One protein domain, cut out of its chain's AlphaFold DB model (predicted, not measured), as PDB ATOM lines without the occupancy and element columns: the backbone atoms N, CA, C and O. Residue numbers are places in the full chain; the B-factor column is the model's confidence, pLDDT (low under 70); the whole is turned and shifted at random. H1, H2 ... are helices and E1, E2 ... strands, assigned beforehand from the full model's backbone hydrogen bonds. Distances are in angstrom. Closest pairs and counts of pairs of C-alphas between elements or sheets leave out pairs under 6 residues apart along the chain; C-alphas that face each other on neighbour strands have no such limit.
ATOM      1  N   PRO A 226      10.299 -36.984  13.211       54.12
ATOM      2  CA  PRO A 226      11.106 -38.168  12.941       54.12
ATOM      3  C   PRO A 226      12.198 -38.315  14.011       54.12
ATOM      4  O   PRO A 226      12.863 -37.339  14.366       54.12
ATOM      5  N   ALA A 227      12.389 -39.539  14.512       52.12
ATOM      6  CA  ALA A 227      13.435 -39.839  15.485       52.12
ATOM      7  C   ALA A 227      14.815 -39.478  14.909       52.12
ATOM      8  O   ALA A 227      15.149 -39.871  13.791       52.12
ATOM      9  N   ALA A 228      15.590 -38.693  15.659       50.03
ATOM     10  CA  ALA A 228      16.810 -38.068  15.156       50.03
ATOM     11  C   ALA A 228      17.964 -39.062  14.920       50.03
ATOM     12  O   ALA A 228      18.084 -40.063  15.628       50.03
ATOM     13  N   ALA A 229      18.860 -38.688  14.000       46.00
ATOM     14  CA  ALA A 229      20.096 -39.372  13.627       46.00
ATOM     15  C   ALA A 229      19.901 -40.662  12.814       46.00
ATOM     16  O   ALA A 229      20.171 -41.776  13.274       46.00
ATOM     17  N   THR A 230      19.576 -40.497  11.528       47.09
ATOM     18  CA  THR A 230      20.064 -41.463  10.530       47.09
ATOM     19  C   THR A 230      21.598 -41.393  10.437       47.09
ATOM     20  O   THR A 230      22.237 -40.432  10.861       47.09
ATOM     21  N   SER A 231      22.245 -42.426   9.891       54.16
ATOM     22  CA  SER A 231      23.717 -42.543   9.833       54.16
ATOM     23  C   SER A 231      24.400 -41.648   8.778       54.16
ATOM     24  O   SER A 231      25.540 -41.901   8.386       54.16
ATOM     25  N   THR A 232      23.708 -40.605   8.325       73.31
ATOM     26  CA  THR A 232      23.999 -39.764   7.157       73.31
ATOM     27  C   THR A 232      23.887 -38.289   7.523       73.31
ATOM     28  O   THR A 232      23.229 -37.954   8.503       73.31
ATOM     29  N   ASP A 233      24.464 -37.396   6.717       81.00
ATOM     30  CA  ASP A 233      24.181 -35.962   6.842       81.00
ATOM     31  C   ASP A 233      22.671 -35.709   6.659       81.00
ATOM     32  O   ASP A 233      22.088 -36.104   5.646       81.00
ATOM     33  N   GLU A 234      22.040 -35.056   7.635       85.00
ATOM     34  CA  GLU A 234      20.626 -34.682   7.586       85.00
ATOM     35  C   GLU A 234      20.477 -33.265   7.017       85.00
ATOM     36  O   GLU A 234      21.196 -32.335   7.392       85.00
ATOM     37  N   PHE A 235      19.490 -33.067   6.146       87.19
ATOM     38  CA  PHE A 235      19.040 -31.729   5.775       87.19
ATOM     39  C   PHE A 235      17.886 -31.332   6.687       87.19
ATOM     40  O   PHE A 235      16.919 -32.084   6.832       87.19
ATOM     41  N   ARG A 236      17.994 -30.155   7.308       86.62
ATOM     42  CA  ARG A 236      16.954 -29.591   8.173       86.62
ATOM     43  C   ARG A 236      16.623 -28.162   7.761       86.62
ATOM     44  O   ARG A 236      17.406 -27.497   7.082       86.62
ATOM     45  N   GLN A 237      15.428 -27.727   8.135       86.62
ATOM     46  CA  GLN A 237      14.866 -26.432   7.774       86.62
ATOM     47  C   GLN A 237      14.620 -25.601   9.036       86.62
ATOM     48  O   GLN A 237      14.224 -26.138  10.073       86.62
ATOM     49  N   ASP A 238      14.870 -24.295   8.972       80.75
ATOM     50  CA  ASP A 238      14.516 -23.384  10.059       80.75
ATOM     51  C   ASP A 238      13.059 -22.900   9.943       80.75
ATOM     52  O   ASP A 238      12.369 -23.108   8.944       80.75
ATOM     53  N   TYR A 239      12.590 -22.210  10.980       73.25
ATOM     54  CA  TYR A 239      11.246 -21.630  11.055       73.25
ATOM     55  C   TYR A 239      10.911 -20.585   9.964       73.25
ATOM     56  O   TYR A 239       9.748 -20.206   9.836       73.25
ATOM     57  N   ARG A 240      11.903 -20.104   9.198       75.12
ATOM     58  CA  ARG A 240      11.752 -19.163   8.072       75.12
ATOM     59  C   ARG A 240      11.746 -19.882   6.719       75.12
ATOM     60  O   ARG A 240      11.586 -19.232   5.691       75.12
ATOM     61  N   GLY A 241      11.936 -21.202   6.708       78.62
ATOM     62  CA  GLY A 241      12.061 -22.008   5.499       78.62
ATOM     63  C   GLY A 241      13.498 -22.155   4.981       78.62
ATOM     64  O   GLY A 241      13.693 -22.818   3.960       78.62
ATOM     65  N   ALA A 242      14.509 -21.592   5.652       79.75
ATOM     66  CA  ALA A 242      15.897 -21.695   5.211       79.75
ATOM     67  C   ALA A 242      16.448 -23.103   5.481       79.75
ATOM     68  O   ALA A 242      16.383 -23.601   6.607       79.75
ATOM     69  N   VAL A 243      16.993 -23.747   4.447       83.31
ATOM     70  CA  VAL A 243      17.536 -25.110   4.537       83.31
ATOM     71  C   VAL A 243      19.039 -25.070   4.798       83.31
ATOM     72  O   VAL A 243      19.778 -24.310   4.173       83.31
ATOM     73  N   PHE A 244      19.499 -25.939   5.689       85.69
ATOM     74  CA  PHE A 244      20.904 -26.128   6.031       85.69
ATOM     75  C   PHE A 244      21.210 -27.622   6.175       85.69
ATOM     76  O   PHE A 244      20.313 -28.470   6.209       85.69
ATOM     77  N   ARG A 245      22.499 -27.958   6.246       89.19
ATOM     78  CA  ARG A 245      22.956 -29.337   6.419       89.19
ATOM     79  C   ARG A 245      23.551 -29.527   7.808       89.19
ATOM     80  O   ARG A 245      24.483 -28.816   8.184       89.19
ATOM     81  N   LEU A 246      23.042 -30.516   8.527       86.12
ATOM     82  CA  LEU A 246      23.661 -31.089   9.714       86.12
ATOM     83  C   LEU A 246      24.534 -32.265   9.286       86.12
ATOM     84  O   LEU A 246      24.068 -33.146   8.564       86.12
ATOM     85  N   SER A 247      25.792 -32.306   9.725       83.88
ATOM     86  CA  SER A 247      26.539 -33.561   9.622       83.88
ATOM     87  C   SER A 247      26.015 -34.587  10.622       83.88
ATOM     88  O   SER A 247      25.402 -34.237  11.634       83.88
ATOM     89  N   ARG A 248      26.369 -35.853  10.396       80.69
ATOM     90  CA  ARG A 248      26.206 -36.955  11.364       80.69
ATOM     91  C   ARG A 248      26.719 -36.638  12.787       80.69
ATOM     92  O   ARG A 248      26.291 -37.264  13.750       80.69
ATOM     93  N   GLU A 249      27.647 -35.692  12.926       75.56
ATOM     94  CA  GLU A 249      28.277 -35.287  14.195       75.56
ATOM     95  C   GLU A 249      27.602 -34.052  14.830       75.56
ATOM     96  O   GLU A 249      28.061 -33.549  15.855       75.56
ATOM     97  N   GLY A 250      26.524 -33.541  14.224       75.81
ATOM     98  CA  GLY A 250      25.820 -32.334  14.662       75.81
ATOM     99  C   GLY A 250      26.461 -31.020  14.198       75.81
ATOM    100  O   GLY A 250      26.043 -29.955  14.654       75.81
ATOM    101  N   PHE A 251      27.457 -31.057  13.301       77.94
ATOM    102  CA  PHE A 251      28.052 -29.830  12.770       77.94
ATOM    103  C   PHE A 251      27.102 -29.124  11.799       77.94
ATOM    104  O   PHE A 251      26.595 -29.728  10.852       77.94
ATOM    105  N   TYR A 252      26.898 -27.827  12.018       79.75
ATOM    106  CA  TYR A 252      26.055 -26.962  11.199       79.75
ATOM    107  C   TYR A 252      26.818 -26.418   9.981       79.75
ATOM    108  O   TYR A 252      27.889 -25.814  10.105       79.75
ATOM    109  N   TYR A 253      26.236 -26.588   8.794       80.94
ATOM    110  CA  TYR A 253      26.714 -25.999   7.547       80.94
ATOM    111  C   TYR A 253      25.585 -25.227   6.868       80.94
ATOM    112  O   TYR A 253      24.614 -25.818   6.389       80.94
ATOM    113  N   GLU A 254      25.765 -23.913   6.746       79.00
ATOM    114  CA  GLU A 254      24.986 -23.107   5.810       79.00
ATOM    115  C   GLU A 254      25.187 -23.635   4.389       79.00
ATOM    116  O   GLU A 254      26.318 -23.857   3.936       79.00
ATOM    117  N   LEU A 255      24.083 -23.849   3.679       84.81
ATOM    118  CA  LEU A 255      24.123 -24.177   2.263       84.81
ATOM    119  C   LEU A 255      24.329 -22.887   1.473       84.81
ATOM    120  O   LEU A 255      23.546 -21.946   1.581       84.81
ATOM    121  N   THR A 256      25.360 -22.852   0.630       84.88
ATOM    122  CA  THR A 256      25.482 -21.783  -0.368       84.88
ATOM    123  C   THR A 256      24.258 -21.814  -1.289       84.88
ATOM    124  O   THR A 256      23.702 -22.885  -1.534       84.88
ATOM    125  N   ALA A 257      23.847 -20.677  -1.857       79.31
ATOM    126  CA  ALA A 257      22.657 -20.621  -2.720       79.31
ATOM    127  C   ALA A 257      22.696 -21.641  -3.885       79.31
ATOM    128  O   ALA A 257      21.681 -22.232  -4.245       79.31
ATOM    129  N   ALA A 258      23.888 -21.923  -4.426       84.69
ATOM    130  CA  ALA A 258      24.102 -22.961  -5.439       84.69
ATOM    131  C   ALA A 258      23.972 -24.403  -4.902       84.69
ATOM    132  O   ALA A 258      23.630 -25.304  -5.666       84.69
ATOM    133  N   ALA A 259      24.248 -24.644  -3.617       84.31
ATOM    134  CA  ALA A 259      24.016 -25.931  -2.965       84.31
ATOM    135  C   ALA A 259      22.539 -26.108  -2.568       84.31
ATOM    136  O   ALA A 259      21.989 -27.179  -2.806       84.31
ATOM    137  N   ALA A 260      21.881 -25.057  -2.066       81.75
ATOM    138  CA  ALA A 260      20.444 -25.052  -1.788       81.75
ATOM    139  C   ALA A 260      19.623 -25.339  -3.060       81.75
ATOM    140  O   ALA A 260      18.840 -26.283  -3.085       81.75
ATOM    141  N   LYS A 261      19.912 -24.643  -4.170       84.56
ATOM    142  CA  LYS A 261      19.247 -24.888  -5.462       84.56
ATOM    143  C   LYS A 261      19.514 -26.279  -6.055       84.56
ATOM    144  O   LYS A 261      18.698 -26.807  -6.802       84.56
ATOM    145  N   LYS A 262      20.653 -26.907  -5.738       86.88
ATOM    146  CA  LYS A 262      20.878 -28.326  -6.074       86.88
ATOM    147  C   LYS A 262      20.042 -29.244  -5.189       86.88
ATOM    148  O   LYS A 262      19.500 -30.227  -5.683       86.88
ATOM    149  N   LEU A 263      19.915 -28.923  -3.906       83.62
ATOM    150  CA  LEU A 263      19.127 -29.698  -2.959       83.62
ATOM    151  C   LEU A 263      17.632 -29.719  -3.331       83.62
ATOM    152  O   LEU A 263      17.031 -30.786  -3.292       83.62
ATOM    153  N   GLU A 264      17.082 -28.602  -3.819       80.94
ATOM    154  CA  GLU A 264      15.736 -28.512  -4.425       80.94
ATOM    155  C   GLU A 264      15.507 -29.507  -5.584       80.94
ATOM    156  O   GLU A 264      14.369 -29.859  -5.871       80.94
ATOM    157  N   THR A 265      16.571 -29.977  -6.251       84.06
ATOM    158  CA  THR A 265      16.491 -30.983  -7.335       84.06
ATOM    159  C   THR A 265      16.770 -32.421  -6.882       84.06
ATOM    160  O   THR A 265      16.618 -33.349  -7.673       84.06
ATOM    161  N   VAL A 266      17.205 -32.613  -5.632       82.69
ATOM    162  CA  VAL A 266      17.545 -33.923  -5.037       82.69
ATOM    163  C   VAL A 266      16.479 -34.373  -4.037       82.69
ATOM    164  O   VAL A 266      16.214 -35.566  -3.905       82.69
ATOM    165  N   ILE A 267      15.857 -33.424  -3.343       76.88
ATOM    166  CA  ILE A 267      14.687 -33.661  -2.502       76.88
ATOM    167  C   ILE A 267      13.476 -33.909  -3.426       76.88
ATOM    168  O   ILE A 267      13.246 -33.111  -4.335       76.88
ATOM    169  N   PRO A 268      12.697 -34.994  -3.234       72.69
ATOM    170  CA  PRO A 268      11.459 -35.219  -3.985       72.69
ATOM    171  C   PRO A 268      10.462 -34.066  -3.808       72.69
ATOM    172  O   PRO A 268      10.497 -33.385  -2.788       72.69
ATOM    173  N   ALA A 269       9.508 -33.891  -4.726       71.31
ATOM    174  CA  ALA A 269       8.484 -32.841  -4.601       71.31
ATOM    175  C   ALA A 269       7.692 -32.919  -3.273       71.31
ATOM    176  O   ALA A 269       7.363 -31.892  -2.686       71.31
ATOM    177  N   ASP A 270       7.468 -34.134  -2.760       72.69
ATOM    178  CA  ASP A 270       6.814 -34.410  -1.470       72.69
ATOM    179  C   ASP A 270       7.802 -34.532  -0.286       72.69
ATOM    180  O   ASP A 270       7.423 -34.884   0.835       72.69
ATOM    181  N   GLY A 271       9.093 -34.287  -0.530       70.44
ATOM    182  CA  GLY A 271      10.207 -34.517   0.388       70.44
ATOM    183  C   GLY A 271      10.251 -33.522   1.544       70.44
ATOM    184  O   GLY A 271      11.020 -32.564   1.532       70.44
ATOM    185  N   ARG A 272       9.438 -33.765   2.575       74.94
ATOM    186  CA  ARG A 272       9.381 -32.929   3.782       74.94
ATOM    187  C   ARG A 272      10.719 -32.925   4.525       74.94
ATOM    188  O   ARG A 272      11.102 -33.913   5.148       74.94
ATOM    189  N   ILE A 273      11.388 -31.779   4.495       81.25
ATOM    190  CA  ILE A 273      12.585 -31.495   5.287       81.25
ATOM    191  C   ILE A 273      12.180 -31.400   6.761       81.25
ATOM    192  O   ILE A 273      11.182 -30.757   7.091       81.25
ATOM    193  N   ALA A 274      12.937 -32.029   7.662       79.06
ATOM    194  CA  ALA A 274      12.644 -31.939   9.087       79.06
ATOM    195  C   ALA A 274      12.933 -30.520   9.606       79.06
ATOM    196  O   ALA A 274      14.029 -29.987   9.418       79.06
ATOM    197  N   LEU A 275      11.954 -29.912  10.281       81.75
ATOM    198  CA  LEU A 275      12.156 -28.651  10.993       81.75
ATOM    199  C   LEU A 275      13.092 -28.862  12.188       81.75
ATOM    200  O   LEU A 275      13.016 -29.882  12.880       81.75
ATOM    201  N   LEU A 276      13.948 -27.874  12.450       82.31
ATOM    202  CA  LEU A 276      14.782 -27.863  13.646       82.31
ATOM    203  C   LEU A 276      13.930 -27.647  14.904       82.31
ATOM    204  O   LEU A 276      13.083 -26.751  14.954       82.31
ATOM    205  N   GLN A 277      14.160 -28.469  15.922       81.44
ATOM    206  CA  GLN A 277      13.364 -28.513  17.145       81.44
ATOM    207  C   GLN A 277      14.055 -27.795  18.303       81.44
ATOM    208  O   GLN A 277      15.279 -27.757  18.418       81.44
ATOM    209  N   LYS A 278      13.246 -27.235  19.208       80.31
ATOM    210  CA  LYS A 278      13.711 -26.625  20.458       80.31
ATOM    211  C   LYS A 278      14.461 -27.672  21.292       80.31
ATOM    212  O   LYS A 278      13.860 -28.640  21.748       80.31
ATOM    213  N   GLY A 279      15.758 -27.456  21.495       81.94
ATOM    214  CA  GLY A 279      16.669 -28.409  22.137       81.94
ATOM    215  C   GLY A 279      17.635 -29.127  21.187       81.94
ATOM    216  O   GLY A 279      18.580 -29.737  21.683       81.94
ATOM    217  N   ASP A 280      17.474 -29.015  19.860       80.94
ATOM    218  CA  ASP A 280      18.475 -29.507  18.905       80.94
ATOM    219  C   ASP A 280      19.826 -28.806  19.165       80.94
ATOM    220  O   ASP A 280      19.924 -27.574  19.213       80.94
ATOM    221  N   SER A 281      20.878 -29.609  19.354       77.44
ATOM    222  CA  SER A 281      22.242 -29.141  19.615       77.44
ATOM    223  C   SER A 281      23.000 -28.966  18.303       77.44
ATOM    224  O   SER A 281      23.494 -29.936  17.730       77.44
ATOM    225  N   LEU A 282      23.151 -27.720  17.869       80.94
ATOM    226  CA  LEU A 282      23.960 -27.332  16.721       80.94
ATOM    227  C   LEU A 282      25.407 -27.096  17.160       80.94
ATOM    228  O   LEU A 282      25.661 -26.328  18.088       80.94
ATOM    229  N   MET A 283      26.372 -27.710  16.482       80.44
ATOM    230  CA  MET A 283      27.793 -27.441  16.707       80.44
ATOM    231  C   MET A 283      28.348 -26.608  15.549       80.44
ATOM    232  O   MET A 283      28.268 -27.000  14.386       80.44
ATOM    233  N   LEU A 284      28.885 -25.429  15.847       76.81
ATOM    234  CA  LEU A 284      29.559 -24.593  14.858       76.81
ATOM    235  C   LEU A 284      30.974 -25.128  14.558       76.81
ATOM    236  O   LEU A 284      31.516 -25.968  15.280       76.81
ATOM    237  N   LYS A 285      31.577 -24.659  13.457       73.19
ATOM    238  CA  LYS A 285      32.889 -25.131  12.955       73.19
ATOM    239  C   LYS A 285      34.076 -24.797  13.870       73.19
ATOM    240  O   LYS A 285      35.132 -25.403  13.734       73.19
ATOM    241  N   ASP A 286      33.905 -23.829  14.760       78.62
ATOM    242  CA  ASP A 286      34.831 -23.449  15.834       78.62
ATOM    243  C   ASP A 286      34.714 -24.360  17.076       78.62
ATOM    244  O   ASP A 286      35.530 -24.263  17.990       78.62
ATOM    245  N   GLY A 287      33.714 -25.249  17.110       80.12
ATOM    246  CA  GLY A 287      33.365 -26.092  18.254       80.12
ATOM    247  C   GLY A 287      32.287 -25.501  19.172       80.12
ATOM    248  O   GLY A 287      31.870 -26.181  20.114       80.12
ATOM    249  N   THR A 288      31.796 -24.282  18.914       76.19
ATOM    250  CA  THR A 288      30.769 -23.637  19.743       76.19
ATOM    251  C   THR A 288      29.455 -24.409  19.658       76.19
ATOM    252  O   THR A 288      28.850 -24.537  18.591       76.19
ATOM    253  N   LYS A 289      28.985 -24.916  20.802       80.50
ATOM    254  CA  LYS A 289      27.694 -25.604  20.912       80.50
ATOM    255  C   LYS A 289      26.572 -24.608  21.174       80.50
ATOM    256  O   LYS A 289      26.503 -24.001  22.246       80.50
ATOM    257  N   LEU A 290      25.676 -24.485  20.202       79.75
ATOM    258  CA  LEU A 290      24.454 -23.701  20.271       79.75
ATOM    259  C   LEU A 290      23.256 -24.637  20.439       79.75
ATOM    260  O   LEU A 290      22.997 -25.490  19.596       79.75
ATOM    261  N   LEU A 291      22.483 -24.444  21.500       82.12
ATOM    262  CA  LEU A 291      21.149 -25.024  21.603       82.12
ATOM    263  C   LEU A 291      20.178 -24.135  20.825       82.12
ATOM    264  O   LEU A 291      20.114 -22.920  21.065       82.12
ATOM    265  N   TYR A 292      19.421 -24.730  19.903       79.06
ATOM    266  CA  TYR A 292      18.315 -24.038  19.256       79.06
ATOM    267  C   TYR A 292      17.183 -23.840  20.264       79.06
ATOM    268  O   TYR A 292      16.621 -24.798  20.798       79.06
ATOM    269  N   ASP A 293      16.861 -22.579  20.533       78.56
ATOM    270  CA  ASP A 293      15.795 -22.186  21.441       78.56
ATOM    271  C   ASP A 293      14.911 -21.129  20.773       78.56
ATOM    272  O   ASP A 293      15.374 -20.072  20.330       78.56
ATOM    273  N   GLU A 294      13.612 -21.416  20.719       60.66
ATOM    274  CA  GLU A 294      12.605 -20.401  20.430       60.66
ATOM    275  C   GLU A 294      12.655 -19.358  21.548       60.66
ATOM    276  O   GLU A 294      12.424 -19.690  22.718       60.66
ATOM    277  N   ALA A 295      12.963 -18.102  21.211       50.31
ATOM    278  CA  ALA A 295      12.983 -17.059  22.221       50.31
ATOM    279  C   ALA A 295      11.558 -16.842  22.734       50.31
ATOM    280  O   ALA A 295      10.631 -16.633  21.951       50.31
ATOM    281  N   ALA A 296      11.393 -16.835  24.056       44.50
ATOM    282  CA  ALA A 296      10.138 -16.479  24.709       44.50
ATOM    283  C   ALA A 296       9.883 -14.959  24.601       44.50
ATOM    284  O   ALA A 296       9.964 -14.225  25.582       44.50
ATOM    285  N   GLY A 297       9.638 -14.479  23.379       42.53
ATOM    286  CA  GLY A 297       9.240 -13.107  23.088       42.53
ATOM    287  C   GLY A 297       7.762 -12.915  23.408       42.53
ATOM    288  O   GLY A 297       6.899 -13.342  22.646       42.53
ATOM    289  N   VAL A 305      14.271 -16.013  16.839       49.16
ATOM    290  CA  VAL A 305      15.022 -17.175  17.352       49.16
ATOM    291  C   VAL A 305      16.221 -16.691  18.160       49.16
ATOM    292  O   VAL A 305      16.885 -15.726  17.782       49.16
ATOM    293  N   ARG A 306      16.517 -17.367  19.277       53.94
ATOM    294  CA  ARG A 306      17.669 -17.052  20.126       53.94
ATOM    295  C   ARG A 306      18.484 -18.307  20.375       53.94
ATOM    296  O   ARG A 306      18.301 -18.992  21.375       53.94
ATOM    297  N   MET A 307      19.431 -18.565  19.478       61.72
ATOM    298  CA  MET A 307      20.465 -19.574  19.700       61.72
ATOM    299  C   MET A 307      21.183 -19.264  21.021       61.72
ATOM    300  O   MET A 307      21.618 -18.130  21.243       61.72
ATOM    301  N   ARG A 308      21.277 -20.245  21.922       68.69
ATOM    302  CA  ARG A 308      21.969 -20.081  23.208       68.69
ATOM    303  C   ARG A 308      23.234 -20.923  23.216       68.69
ATOM    304  O   ARG A 308      23.163 -22.124  22.973       68.69
ATOM    305  N   VAL A 309      24.364 -20.317  23.577       67.44
ATOM    306  CA  VAL A 309      25.568 -21.063  23.978       67.44
ATOM    307  C   VAL A 309      25.181 -22.046  25.086       67.44
ATOM    308  O   VAL A 309      24.506 -21.653  26.043       67.44
ATOM    309  N   ALA A 310      25.564 -23.316  24.930       69.06
ATOM    310  CA  ALA A 310      25.241 -24.383  25.872       69.06
ATOM    311  C   ALA A 310      25.707 -24.049  27.301       69.06
ATOM    312  O   ALA A 310      26.716 -23.368  27.495       69.06
ATOM    313  N   ARG A 311      24.975 -24.537  28.312       68.69
ATOM    314  CA  ARG A 311      25.193 -24.179  29.726       68.69
ATOM    315  C   ARG A 311      26.635 -24.424  30.176       68.69
ATOM    316  O   ARG A 311      27.252 -23.516  30.717       68.69
ATOM    317  N   ASP A 312      27.175 -25.595  29.865       72.44
ATOM    318  CA  ASP A 312      28.540 -26.009  30.202       72.44
ATOM    319  C   ASP A 312      29.594 -25.033  29.643       72.44
ATOM    320  O   ASP A 312      30.622 -24.780  30.269       72.44
ATOM    321  N   GLU A 313      29.323 -24.437  28.479       67.06
ATOM    322  CA  GLU A 313      30.204 -23.466  27.829       67.06
ATOM    323  C   GLU A 313      30.010 -22.046  28.396       67.06
ATOM    324  O   GLU A 313      30.976 -21.298  28.525       67.06
ATOM    325  N   GLN A 314      28.806 -21.686  28.863       65.62
ATOM    326  CA  GLN A 314      28.621 -20.486  29.697       65.62
ATOM    327  C   GLN A 314      29.336 -20.605  31.050       65.62
ATOM    328  O   GLN A 314      29.884 -19.619  31.548       65.62
ATOM    329  N   ASP A 315      29.336 -21.800  31.644       75.06
ATOM    330  CA  ASP A 315      30.020 -22.080  32.904       75.06
ATOM    331  C   ASP A 315      31.552 -22.023  32.707       75.06
ATOM    332  O   ASP A 315      32.223 -21.311  33.456       75.06
ATOM    333  N   ARG A 316      32.099 -22.595  31.619       72.25
ATOM    334  CA  ARG A 316      33.507 -22.399  31.199       72.25
ATOM    335  C   ARG A 316      33.874 -20.931  30.982       72.25
ATOM    336  O   ARG A 316      34.897 -20.472  31.487       72.25
ATOM    337  N   VAL A 317      33.043 -20.165  30.268       70.06
ATOM    338  CA  VAL A 317      33.276 -18.724  30.044       70.06
ATOM    339  C   VAL A 317      33.291 -17.944  31.367       70.06
ATOM    340  O   VAL A 317      34.043 -16.972  31.487       70.06
ATOM    341  N   ARG A 318      32.535 -18.383  32.385       83.38
ATOM    342  CA  ARG A 318      32.609 -17.828  33.746       83.38
ATOM    343  C   ARG A 318      33.927 -18.186  34.437       83.38
ATOM    344  O   ARG A 318      34.570 -17.286  34.972       83.38
ATOM    345  N   GLU A 319      34.357 -19.446  34.393       85.69
ATOM    346  CA  GLU A 319      35.631 -19.886  34.987       85.69
ATOM    347  C   GLU A 319      36.843 -19.159  34.379       85.69
ATOM    348  O   GLU A 319      37.721 -18.690  35.111       85.69
ATOM    349  N   ASP A 320      36.864 -19.000  33.051       77.81
ATOM    350  CA  ASP A 320      37.885 -18.240  32.323       77.81
ATOM    351  C   ASP A 320      37.882 -16.758  32.720       77.81
ATOM    352  O   ASP A 320      38.943 -16.169  32.955       77.81
ATOM    353  N   ARG A 321      36.695 -16.152  32.854       82.31
ATOM    354  CA  ARG A 321      36.553 -14.772  33.332       82.31
ATOM    355  C   ARG A 321      37.093 -14.626  34.753       82.31
ATOM    356  O   ARG A 321      37.900 -13.735  35.002       82.31
ATOM    357  N   GLU A 322      36.706 -15.500  35.680       88.25
ATOM    358  CA  GLU A 322      37.225 -15.467  37.050       88.25
ATOM    359  C   GLU A 322      38.744 -15.678  37.101       88.25
ATOM    360  O   GLU A 322      39.440 -15.054  37.904       88.25
ATOM    361  N   ARG A 323      39.281 -16.552  36.241       90.81
ATOM    362  CA  ARG A 323      40.724 -16.770  36.085       90.81
ATOM    363  C   ARG A 323      41.420 -15.488  35.627       90.81
ATOM    364  O   ARG A 323      42.434 -15.120  36.221       90.81
ATOM    365  N   TRP A 324      40.852 -14.767  34.662       84.25
ATOM    366  CA  TRP A 324      41.353 -13.460  34.227       84.25
ATOM    367  C   TRP A 324      41.239 -12.385  35.317       84.25
ATOM    368  O   TRP A 324      42.191 -11.645  35.552       84.25
ATOM    369  N   GLU A 325      40.130 -12.334  36.057       86.12
ATOM    370  CA  GLU A 325      39.957 -11.418  37.193       86.12
ATOM    371  C   GLU A 325      40.914 -11.732  38.358       86.12
ATOM    372  O   GLU A 325      41.291 -10.828  39.109       86.12
ATOM    373  N   ARG A 326      41.342 -12.992  38.529       91.19
ATOM    374  CA  ARG A 326      42.423 -13.378  39.457       91.19
ATOM    375  C   ARG A 326      43.786 -12.872  38.957       91.19
ATOM    376  O   ARG A 326      44.486 -12.202  39.713       91.19
ATOM    377  N   VAL A 327      44.133 -13.107  37.686       88.50
ATOM    378  CA  VAL A 327      45.401 -12.643  37.075       88.50
ATOM    379  C   VAL A 327      45.518 -11.113  37.086       88.50
ATOM    380  O   VAL A 327      46.537 -10.577  37.519       88.50
ATOM    381  N   SER A 328      44.457 -10.403  36.692       83.19
ATOM    382  CA  SER A 328      44.404  -8.936  36.676       83.19
ATOM    383  C   SER A 328      44.608  -8.333  38.073       83.19
ATOM    384  O   SER A 328      45.395  -7.400  38.236       83.19
ATOM    385  N   ARG A 329      43.997  -8.917  39.117       92.31
ATOM    386  CA  ARG A 329      44.211  -8.487  40.513       92.31
ATOM    387  C   ARG A 329      45.655  -8.681  40.983       92.31
ATOM    388  O   ARG A 329      46.174  -7.798  41.664       92.31
ATOM    389  N   CYS A 330      46.319  -9.775  40.605       89.69
ATOM    390  CA  CYS A 330      47.749  -9.953  40.881       89.69
ATOM    391  C   CYS A 330      48.587  -8.875  40.179       89.69
ATOM    392  O   CYS A 330      49.343  -8.167  40.838       89.69
ATOM    393  N   PHE A 331      48.377  -8.665  38.876       86.12
ATOM    394  CA  PHE A 331      49.113  -7.663  38.100       86.12
ATOM    395  C   PHE A 331      48.934  -6.234  38.647       86.12
ATOM    396  O   PHE A 331      49.912  -5.513  38.831       86.12
ATOM    397  N   GLN A 332      47.706  -5.836  39.006       86.31
ATOM    398  CA  GLN A 332      47.445  -4.539  39.645       86.31
ATOM    399  C   GLN A 332      48.112  -4.401  41.022       86.31
ATOM    400  O   GLN A 332      48.597  -3.320  41.363       86.31
ATOM    401  N   ARG A 333      48.146  -5.469  41.830       93.12
ATOM    402  CA  ARG A 333      48.835  -5.467  43.130       93.12
ATOM    403  C   ARG A 333      50.340  -5.284  42.951       93.12
ATOM    404  O   ARG A 333      50.947  -4.495  43.673       93.12
ATOM    405  N   ASP A 334      50.923  -5.985  41.990       88.94
ATOM    406  CA  ASP A 334      52.366  -5.990  41.774       88.94
ATOM    407  C   ASP A 334      52.826  -4.658  41.138       88.94
ATOM    408  O   ASP A 334      53.826  -4.089  41.575       88.94
ATOM    409  N   LEU A 335      52.021  -4.056  40.246       84.25
ATOM    410  CA  LEU A 335      52.189  -2.660  39.808       84.25
ATOM    411  C   LEU A 335      52.188  -1.674  40.987       84.25
ATOM    412  O   LEU A 335      53.097  -0.851  41.089       84.25
ATOM    413  N   ARG A 336      51.224  -1.777  41.917       90.62
ATOM    414  CA  ARG A 336      51.189  -0.915  43.117       90.62
ATOM    415  C   ARG A 336      52.446  -1.075  43.979       90.62
ATOM    416  O   ARG A 336      52.942  -0.080  44.500       90.62
ATOM    417  N   GLN A 337      52.994  -2.288  44.109       88.25
ATOM    418  CA  GLN A 337      54.263  -2.497  44.820       88.25
ATOM    419  C   GLN A 337      55.457  -1.851  44.101       88.25
ATOM    420  O   GLN A 337      56.327  -1.291  44.769       88.25
ATOM    421  N   ILE A 338      55.491  -1.879  42.764       83.12
ATOM    422  CA  ILE A 338      56.524  -1.198  41.968       83.12
ATOM    423  C   ILE A 338      56.442   0.322  42.168       83.12
ATOM    424  O   ILE A 338      57.464   0.942  42.459       83.12
ATOM    425  N   THR A 339      55.245   0.918  42.103       82.12
ATOM    426  CA  THR A 339      55.046   2.357  42.366       82.12
ATOM    427  C   THR A 339      55.498   2.744  43.776       82.12
ATOM    428  O   THR A 339      56.252   3.700  43.935       82.12
TER     429      THR A 339
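Overview. This is residues 226 to 297 and 305 to 339 of the 361 residues of the protein "Pol protein" of Symbiodinium sp. CCMP2592 (UniProt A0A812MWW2). A small body of two little antiparallel sheets, the meander E1 E2 E3 and the hairpin E4 and E5, has one long helix, H2, sticking out of it as an arm with its residues 314 to 339. The hairpin sits between the three-stranded sheet and the foot of that arm, while the short helix H1 grazes the three-stranded sheet and a long loop leads from H1 back past E1 to E4. The printed part has 107 residues, with two named helices and five named strands in the order E1 E2 E3 H1 E4 E5 H2; the class is mixed, helices and strands, with 53 residues, under half, in named elements. The whole is extended, with a radius of gyration of the C-alphas of 21.0 A and spans of 75 by 30 by 29 A, and the arm makes the length.

Arrangement. Start at E1, residues 234 to 237, and go on to E2, residues 243 to 246, its antiparallel neighbour in a hairpin; N 234 and O 246 are 2.9 A apart, within hydrogen-bond range. E3, residues 252 to 254, forms the next hairpin with E2, with N 253 and O 245 at 2.9 A, and completes the meander, each strand the antiparallel neighbour of the one before. Next comes H1, residues 257 to 263, which only grazes this sheet; the closest C-alphas of H1 and E2 are those of Ala 260 and Val 243, 7.0 A apart. Further on, residues 274 to 275 pair in parallel with residues 236 to 237 of E1. E4, residues 281 to 283, and E5, residues 289 to 291, form an antiparallel hairpin, with N 282 and O 290 at 2.8 A. The closest C-alphas of E3 and E4 are those of Tyr 252 and Met 283, 5.8 A apart. Residues 308 to 309 pair antiparallel with residues 290 to 291 of E5. At H2, residues 311 to 339, the closest C-alphas to E5 are those of Glu 313 and Lys 289, 7.7 A apart; H2 and H1 are apart. In H1 and H2 every O i to N i+4 pair is within hydrogen-bond range.

Along the chain. Find C-alpha 234 at (20.626, -34.682, 7.586), where E1 begins; E1 and E2 measure 10.1 A and 10.0 A, E3 6.7 A, H1 9.7 A, E4 6.5 A and E5 6.6 A. From C-alpha 311 at (25.193, -24.179, 29.726), H2 runs 41.9 A to C-alpha 339 at (55.046, 2.357, 42.366).

Size, cuts and confidence. Without residues 314 to 339 the body spans 39 by 28 by 26 A. Residues 298 to 304 are not printed, and C-alphas 297 and 305 are 9.1 A apart across this cut, which lies in the link from E5 to H2. The link from H1 to E4 is long, with 17 residues. Look for pLDDT under 70 at residues 226 to 231, 294 to 297, 305 to 311 and 313 to 314.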